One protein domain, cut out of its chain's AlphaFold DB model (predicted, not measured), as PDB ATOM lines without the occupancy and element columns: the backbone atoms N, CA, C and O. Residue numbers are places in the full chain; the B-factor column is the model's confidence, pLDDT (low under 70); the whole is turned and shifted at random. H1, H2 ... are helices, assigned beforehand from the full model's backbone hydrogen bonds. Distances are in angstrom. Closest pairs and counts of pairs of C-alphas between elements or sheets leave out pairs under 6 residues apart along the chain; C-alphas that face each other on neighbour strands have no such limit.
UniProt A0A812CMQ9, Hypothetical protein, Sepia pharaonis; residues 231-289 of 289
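This is residues 231 to 289 of the 289 residues of the protein "Hypothetical protein" of Sepia pharaonis (UniProt A0A812CMQ9). One long helix, H2, makes the length of an extended rod, with a shorter helix turned off at each end, H1 at its beginning and H3 at its end, each meeting it in a corner. The printed part has 59 residues with three named helices in the order H1, H2, H3 and no named strand, and its class is all helix. It is extended, with a radius of gyration of the C-alphas of 20.6 A and spans of 54 by 19 by 19 A.

H1 is residues 231 to 243, 18.0 A long, from C-alpha 231 at (152.315, 94.155, 48.389). H2 is residues 245 to 274, 42.8 A long, from C-alpha 245 at (166.791, 109.544, 40.750). H3 is residues 276 to 286, 15.9 A long, and ends with C-alpha 286 at (138.203, 110.410, 3.892).

H1 and H2 touch only at the corner, and only just, with 3 pairs of C-alphas within 8 A; the closest C-alphas, of Phe 241 and Thr 248, are 6.1 A apart. Their lines are about perpendicular, at 81 degrees. H2 and H3 also touch only at the corner, and only just, with 3 such pairs; the closest C-alphas, of Leu 272 and Ala 279, are 5.6 A apart. Their lines are about perpendicular, at 77 degrees. H1 and H3 are apart. In H1 and H2 every O i to N i+4 pair is within hydrogen-bond range; in H3, 6 of 7 are.

The C-alphas of Leu 232 and Pro 277, the two farthest apart, are 56.0 A apart. The printed part has no cut, and both links are tight. Residues 278 to 289 have pLDDT under 70.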
ATOM      1  N   SER A 231     151.826  93.006  47.613       74.62
ATOM      2  CA  SER A 231     152.315  94.155  48.389       74.62
ATOM      3  C   SER A 231     153.844  94.249  48.433       74.62
ATOM      4  O   SER A 231     154.390  95.347  48.345       74.62
ATOM      5  N   LEU A 232     154.545  93.114  48.517       73.62
ATOM      6  CA  LEU A 232     156.013  93.076  48.525       73.62
ATOM      7  C   LEU A 232     156.604  93.433  47.158       73.62
ATOM      8  O   LEU A 232     157.561  94.202  47.087       73.62
ATOM      9  N   SER A 233     156.008  92.930  46.076       76.62
ATOM     10  CA  SER A 233     156.430  93.285  44.717       76.62
ATOM     11  C   SER A 233     156.224  94.775  44.430       76.62
ATOM     12  O   SER A 233     157.114  95.422  43.883       76.62
ATOM     13  N   TYR A 234     155.111  95.351  44.898       73.38
ATOM     14  CA  TYR A 234     154.830  96.777  44.767       73.38
ATOM     15  C   TYR A 234     155.810  97.636  45.577       73.38
ATOM     16  O   TYR A 234     156.367  98.590  45.043       73.38
ATOM     17  N   LEU A 235     156.090  97.267  46.834       78.62
ATOM     18  CA  LEU A 235     157.084  97.958  47.665       78.62
ATOM     19  C   LEU A 235     158.497  97.885  47.075       78.62
ATOM     20  O   LEU A 235     159.235  98.860  47.162       78.62
ATOM     21  N   CYS A 236     158.863  96.760  46.454       76.56
ATOM     22  CA  CYS A 236     160.157  96.585  45.794       76.56
ATOM     23  C   CYS A 236     160.283  97.456  44.531       76.56
ATOM     24  O   CYS A 236     161.314  98.077  44.295       76.56
ATOM     25  N   ILE A 237     159.216  97.565  43.737       75.62
ATOM     26  CA  ILE A 237     159.183  98.463  42.574       75.62
ATOM     27  C   ILE A 237     159.233  99.926  43.031       75.62
ATOM     28  O   ILE A 237     159.985 100.720  42.469       75.62
ATOM     29  N   LEU A 238     158.484 100.280  44.080       76.75
ATOM     30  CA  LEU A 238     158.474 101.626  44.647       76.75
ATOM     31  C   LEU A 238     159.847 102.012  45.217       76.75
ATOM     32  O   LEU A 238     160.305 103.133  45.000       76.75
ATOM     33  N   SER A 239     160.529 101.092  45.905       76.56
ATOM     34  CA  SER A 239     161.869 101.333  46.445       76.56
ATOM     35  C   SER A 239     162.925 101.428  45.345       76.56
ATOM     36  O   SER A 239     163.795 102.289  45.433       76.56
ATOM     37  N   LEU A 240     162.822 100.628  44.277       73.75
ATOM     38  CA  LEU A 240     163.681 100.743  43.095       73.75
ATOM     39  C   LEU A 240     163.507 102.109  42.412       73.75
ATOM     40  O   LEU A 240     164.494 102.746  42.038       73.75
ATOM     41  N   PHE A 241     162.261 102.580  42.306       71.25
ATOM     42  CA  PHE A 241     161.948 103.919  41.812       71.25
ATOM     43  C   PHE A 241     162.546 105.001  42.719       71.25
ATOM     44  O   PHE A 241     163.235 105.886  42.231       71.25
ATOM     45  N   LEU A 242     162.370 104.914  44.038       75.19
ATOM     46  CA  LEU A 242     162.920 105.896  44.984       75.19
ATOM     47  C   LEU A 242     164.457 105.892  45.045       75.19
ATOM     48  O   LEU A 242     165.062 106.938  45.262       75.19
ATOM     49  N   ALA A 243     165.095 104.739  44.838       78.81
ATOM     50  CA  ALA A 243     166.547 104.590  44.919       78.81
ATOM     51  C   ALA A 243     167.295 105.143  43.694       78.81
ATOM     52  O   ALA A 243     168.503 105.368  43.762       78.81
ATOM     53  N   SER A 244     166.607 105.358  42.570       84.88
ATOM     54  CA  SER A 244     167.233 105.747  41.305       84.88
ATOM     55  C   SER A 244     166.667 107.078  40.786       84.88
ATOM     56  O   SER A 244     165.725 107.101  39.991       84.88
ATOM     57  N   PRO A 245     167.265 108.223  41.175       81.00
ATOM     58  CA  PRO A 245     166.791 109.544  40.750       81.00
ATOM     59  C   PRO A 245     166.818 109.742  39.222       81.00
ATOM     60  O   PRO A 245     166.120 110.596  38.684       81.00
ATOM     61  N   SER A 246     167.598 108.936  38.496       84.81
ATOM     62  CA  SER A 246     167.606 108.917  37.031       84.81
ATOM     63  C   SER A 246     166.356 108.266  36.427       84.81
ATOM     64  O   SER A 246     165.847 108.758  35.420       84.81
ATOM     65  N   LEU A 247     165.831 107.192  37.030       80.31
ATOM     66  CA  LEU A 247     164.618 106.520  36.550       80.31
ATOM     67  C   LEU A 247     163.362 107.323  36.889       80.31
ATOM     68  O   LEU A 247     162.462 107.405  36.054       80.31
ATOM     69  N   THR A 248     163.313 107.983  38.052       81.56
ATOM     70  CA  THR A 248     162.210 108.907  38.376       81.56
ATOM     71  C   THR A 248     162.168 110.074  37.403       81.56
ATOM     72  O   THR A 248     161.099 110.414  36.901       81.56
ATOM     73  N   PHE A 249     163.325 110.644  37.058       78.81
ATOM     74  CA  PHE A 249     163.416 111.712  36.067       78.81
ATOM     75  C   PHE A 249     162.961 111.252  34.673       78.81
ATOM     76  O   PHE A 249     162.158 111.934  34.033       78.81
ATOM     77  N   ALA A 250     163.395 110.071  34.224       80.31
ATOM     78  CA  ALA A 250     162.965 109.502  32.946       80.31
ATOM     79  C   ALA A 250     161.450 109.227  32.910       80.31
ATOM     80  O   ALA A 250     160.784 109.549  31.923       80.31
ATOM     81  N   PHE A 251     160.885 108.690  33.993       84.50
ATOM     82  CA  PHE A 251     159.448 108.445  34.101       84.50
ATOM     83  C   PHE A 251     158.647 109.750  34.149       84.50
ATOM     84  O   PHE A 251     157.614 109.855  33.492       84.50
ATOM     85  N   CYS A 252     159.147 110.778  34.839       82.62
ATOM     86  CA  CYS A 252     158.560 112.116  34.807       82.62
ATOM     87  C   CYS A 252     158.522 112.672  33.380       82.62
ATOM     88  O   CYS A 252     157.462 113.108  32.937       82.62
ATOM     89  N   ILE A 253     159.620 112.587  32.620       85.69
ATOM     90  CA  ILE A 253     159.648 113.028  31.215       85.69
ATOM     91  C   ILE A 253     158.652 112.233  30.362       85.69
ATOM     92  O   ILE A 253     157.934 112.823  29.554       85.69
ATOM     93  N   LEU A 254     158.580 110.912  30.540       90.25
ATOM     94  CA  LEU A 254     157.648 110.060  29.800       90.25
ATOM     95  C   LEU A 254     156.185 110.383  30.138       90.25
ATOM     96  O   LEU A 254     155.345 110.486  29.249       90.25
ATOM     97  N   SER A 255     155.877 110.591  31.418       90.06
ATOM     98  CA  SER A 255     154.529 110.953  31.863       90.06
ATOM     99  C   SER A 255     154.113 112.338  31.357       90.06
ATOM    100  O   SER A 255     152.984 112.519  30.901       90.06
ATOM    101  N   LEU A 256     155.040 113.301  31.352       86.81
ATOM    102  CA  LEU A 256     154.799 114.657  30.874       86.81
ATOM    103  C   LEU A 256     154.649 114.699  29.350       86.81
ATOM    104  O   LEU A 256     153.779 115.404  28.840       86.81
ATOM    105  N   SER A 257     155.442 113.915  28.614       90.38
ATOM    106  CA  SER A 257     155.297 113.797  27.161       90.38
ATOM    107  C   SER A 257     153.981 113.121  26.779       90.38
ATOM    108  O   SER A 257     153.284 113.616  25.895       90.38
ATOM    109  N   TYR A 258     153.572 112.071  27.498       91.06
ATOM    110  CA  TYR A 258     152.271 111.432  27.305       91.06
ATOM    111  C   TYR A 258     151.108 112.401  27.562       91.06
ATOM    112  O   TYR A 258     150.198 112.509  26.740       91.06
ATOM    113  N   LEU A 259     151.157 113.167  28.657       90.00
ATOM    114  CA  LEU A 259     150.130 114.160  28.991       90.00
ATOM    115  C   LEU A 259     150.089 115.310  27.969       90.00
ATOM    116  O   LEU A 259     149.012 115.791  27.610       90.00
ATOM    117  N   CYS A 260     151.245 115.707  27.433       89.81
ATOM    118  CA  CYS A 260     151.336 116.677  26.345       89.81
ATOM    119  C   CYS A 260     150.655 116.152  25.070       89.81
ATOM    120  O   CYS A 260     149.792 116.827  24.517       89.81
ATOM    121  N   ILE A 261     150.948 114.915  24.656       92.31
ATOM    122  CA  ILE A 261     150.313 114.289  23.485       92.31
ATOM    123  C   ILE A 261     148.800 114.172  23.687       92.31
ATOM    124  O   ILE A 261     148.028 114.526  22.795       92.31
ATOM    125  N   LEU A 262     148.362 113.734  24.871       92.38
ATOM    126  CA  LEU A 262     146.945 113.597  25.190       92.38
ATOM    127  C   LEU A 262     146.227 114.954  25.139       92.38
ATOM    128  O   LEU A 262     145.189 115.071  24.491       92.38
ATOM    129  N   SER A 263     146.796 115.994  25.751       92.31
ATOM    130  CA  SER A 263     146.195 117.335  25.735       92.31
ATOM    131  C   SER A 263     146.150 117.942  24.329       92.31
ATOM    132  O   SER A 263     145.141 118.537  23.953       92.31
ATOM    133  N   LEU A 264     147.182 117.723  23.510       91.38
ATOM    134  CA  LEU A 264     147.233 118.195  22.126       91.38
ATOM    135  C   LEU A 264     146.230 117.442  21.237       91.38
ATOM    136  O   LEU A 264     145.547 118.058  20.421       91.38
ATOM    137  N   SER A 265     146.063 116.133  21.452       93.50
ATOM    138  CA  SER A 265     145.030 115.338  20.776       93.50
ATOM    139  C   SER A 265     143.616 115.805  21.140       93.50
ATOM    140  O   SER A 265     142.768 115.946  20.262       93.50
ATOM    141  N   TYR A 266     143.379 116.140  22.412       92.81
ATOM    142  CA  TYR A 266     142.095 116.658  22.875       92.81
ATOM    143  C   TYR A 266     141.789 118.036  22.280       92.81
ATOM    144  O   TYR A 266     140.682 118.260  21.793       92.81
ATOM    145  N   LEU A 267     142.772 118.944  22.252       90.62
ATOM    146  CA  LEU A 267     142.631 120.250  21.601       90.62
ATOM    147  C   LEU A 267     142.349 120.113  20.102       90.62
ATOM    148  O   LEU A 267     141.510 120.840  19.578       90.62
ATOM    149  N   CYS A 268     142.996 119.159  19.428       87.25
ATOM    150  CA  CYS A 268     142.733 118.863  18.022       87.25
ATOM    151  C   CYS A 268     141.277 118.414  17.810       87.25
ATOM    152  O   CYS A 268     140.564 118.992  16.990       87.25
ATOM    153  N   ILE A 269     140.786 117.464  18.612       89.81
ATOM    154  CA  ILE A 269     139.389 117.006  18.552       89.81
ATOM    155  C   ILE A 269     138.423 118.163  18.832       89.81
ATOM    156  O   ILE A 269     137.449 118.344  18.105       89.81
ATOM    157  N   LEU A 270     138.702 118.983  19.848       88.25
ATOM    158  CA  LEU A 270     137.867 120.132  20.192       88.25
ATOM    159  C   LEU A 270     137.835 121.168  19.059       88.25
ATOM    160  O   LEU A 270     136.775 121.716  18.765       88.25
ATOM    161  N   SER A 271     138.966 121.399  18.389       81.88
ATOM    162  CA  SER A 271     139.044 122.304  17.238       81.88
ATOM    163  C   SER A 271     138.229 121.801  16.042       81.88
ATOM    164  O   SER A 271     137.528 122.590  15.415       81.88
ATOM    165  N   LEU A 272     138.220 120.485  15.791       83.50
ATOM    166  CA  LEU A 272     137.366 119.871  14.770       83.50
ATOM    167  C   LEU A 272     135.875 120.005  15.108       83.50
ATOM    168  O   LEU A 272     135.057 120.175  14.211       83.50
ATOM    169  N   PHE A 273     135.515 119.949  16.392       83.81
ATOM    170  CA  PHE A 273     134.132 120.133  16.836       83.81
ATOM    171  C   PHE A 273     133.659 121.591  16.775       83.81
ATOM    172  O   PHE A 273     132.479 121.835  16.526       83.81
ATOM    173  N   LEU A 274     134.551 122.553  17.024       81.44
ATOM    174  CA  LEU A 274     134.217 123.981  17.058       81.44
ATOM    175  C   LEU A 274     134.146 124.626  15.672       81.44
ATOM    176  O   LEU A 274     133.484 125.654  15.542       81.44
ATOM    177  N   ASP A 275     134.777 124.031  14.657       84.00
ATOM    178  CA  ASP A 275     134.795 124.563  13.291       84.00
ATOM    179  C   ASP A 275     134.024 123.643  12.311       84.00
ATOM    180  O   ASP A 275     134.616 122.882  11.532       84.00
ATOM    181  N   PRO A 276     132.672 123.681  12.333       73.81
ATOM    182  CA  PRO A 276     131.830 122.805  11.521       73.81
ATOM    183  C   PRO A 276     132.098 122.835  10.001       73.81
ATOM    184  O   PRO A 276     131.984 121.767   9.384       73.81
ATOM    185  N   PRO A 277     132.473 123.961   9.345       77.06
ATOM    186  CA  PRO A 277     132.765 123.921   7.913       77.06
ATOM    187  C   PRO A 277     134.021 123.096   7.588       77.06
ATOM    188  O   PRO A 277     134.031 122.382   6.583       77.06
ATOM    189  N   LEU A 278     135.046 123.104   8.448       63.44
ATOM    190  CA  LEU A 278     136.287 122.348   8.237       63.44
ATOM    191  C   LEU A 278     136.102 120.842   8.467       63.44
ATOM    192  O   LEU A 278     136.624 120.028   7.700       63.44
ATOM    193  N   ALA A 279     135.299 120.463   9.466       63.25
ATOM    194  CA  ALA A 279     134.964 119.066   9.736       63.25
ATOM    195  C   ALA A 279     134.254 118.399   8.546       63.25
ATOM    196  O   ALA A 279     134.561 117.257   8.197       63.25
ATOM    197  N   SER A 280     133.355 119.130   7.877       69.75
ATOM    198  CA  SER A 280     132.635 118.616   6.706       69.75
ATOM    199  C   SER A 280     133.561 118.323   5.515       69.75
ATOM    200  O   SER A 280     133.371 117.328   4.817       69.75
ATOM    201  N   HIS A 281     134.616 119.122   5.327       67.94
ATOM    202  CA  HIS A 281     135.574 118.950   4.231       67.94
ATOM    203  C   HIS A 281     136.515 117.752   4.440       67.94
ATOM    204  O   HIS A 281     136.799 117.021   3.488       67.94
ATOM    205  N   LEU A 282     136.960 117.509   5.679       65.50
ATOM    206  CA  LEU A 282     137.787 116.344   6.019       65.50
ATOM    207  C   LEU A 282     137.003 115.029   5.911       65.50
ATOM    208  O   LEU A 282     137.525 114.046   5.385       65.50
ATOM    209  N   PHE A 283     135.730 115.017   6.321       62.41
ATOM    210  CA  PHE A 283     134.875 113.830   6.206       62.41
ATOM    211  C   PHE A 283     134.585 113.436   4.750       62.41
ATOM    212  O   PHE A 283     134.474 112.250   4.441       62.41
ATOM    213  N   ILE A 284     134.482 114.414   3.842       66.25
ATOM    214  CA  ILE A 284     134.278 114.149   2.410       66.25
ATOM    215  C   ILE A 284     135.550 113.574   1.775       66.25
ATOM    216  O   ILE A 284     135.454 112.644   0.977       66.25
ATOM    217  N   GLN A 285     136.739 114.054   2.155       57.19
ATOM    218  CA  GLN A 285     138.003 113.517   1.636       57.19
ATOM    219  C   GLN A 285     138.293 112.090   2.113       57.19
ATOM    220  O   GLN A 285     138.781 111.278   1.333       57.19
ATOM    221  N   GLN A 286     137.944 111.749   3.355       57.78
ATOM    222  CA  GLN A 286     138.203 110.410   3.892       57.78
ATOM    223  C   GLN A 286     137.290 109.325   3.295       57.78
ATOM    224  O   GLN A 286     137.597 108.145   3.401       57.78
ATOM    225  N   LYS A 287     136.182 109.707   2.645       53.97
ATOM    226  CA  LYS A 287     135.252 108.784   1.976       53.97
ATOM    227  C   LYS A 287     135.634 108.474   0.519       53.97
ATOM    228  O   LYS A 287     134.966 107.668  -0.120       53.97
ATOM    229  N   ILE A 288     136.653 109.152  -0.016       57.03
ATOM    230  CA  ILE A 288     137.113 109.026  -1.412       57.03
ATOM    231  C   ILE A 288     138.373 108.135  -1.524       57.03
ATOM    232  O   ILE A 288     138.797 107.817  -2.633       57.03
ATOM    233  N   ILE A 289     138.936 107.682  -0.398       50.62
ATOM    234  CA  ILE A 289     140.033 106.698  -0.326       50.62
ATOM    235  C   ILE A 289     139.451 105.346   0.082       50.62
ATOM    236  O   ILE A 289     139.840 104.335  -0.539       50.62
TER     237      ILE A 289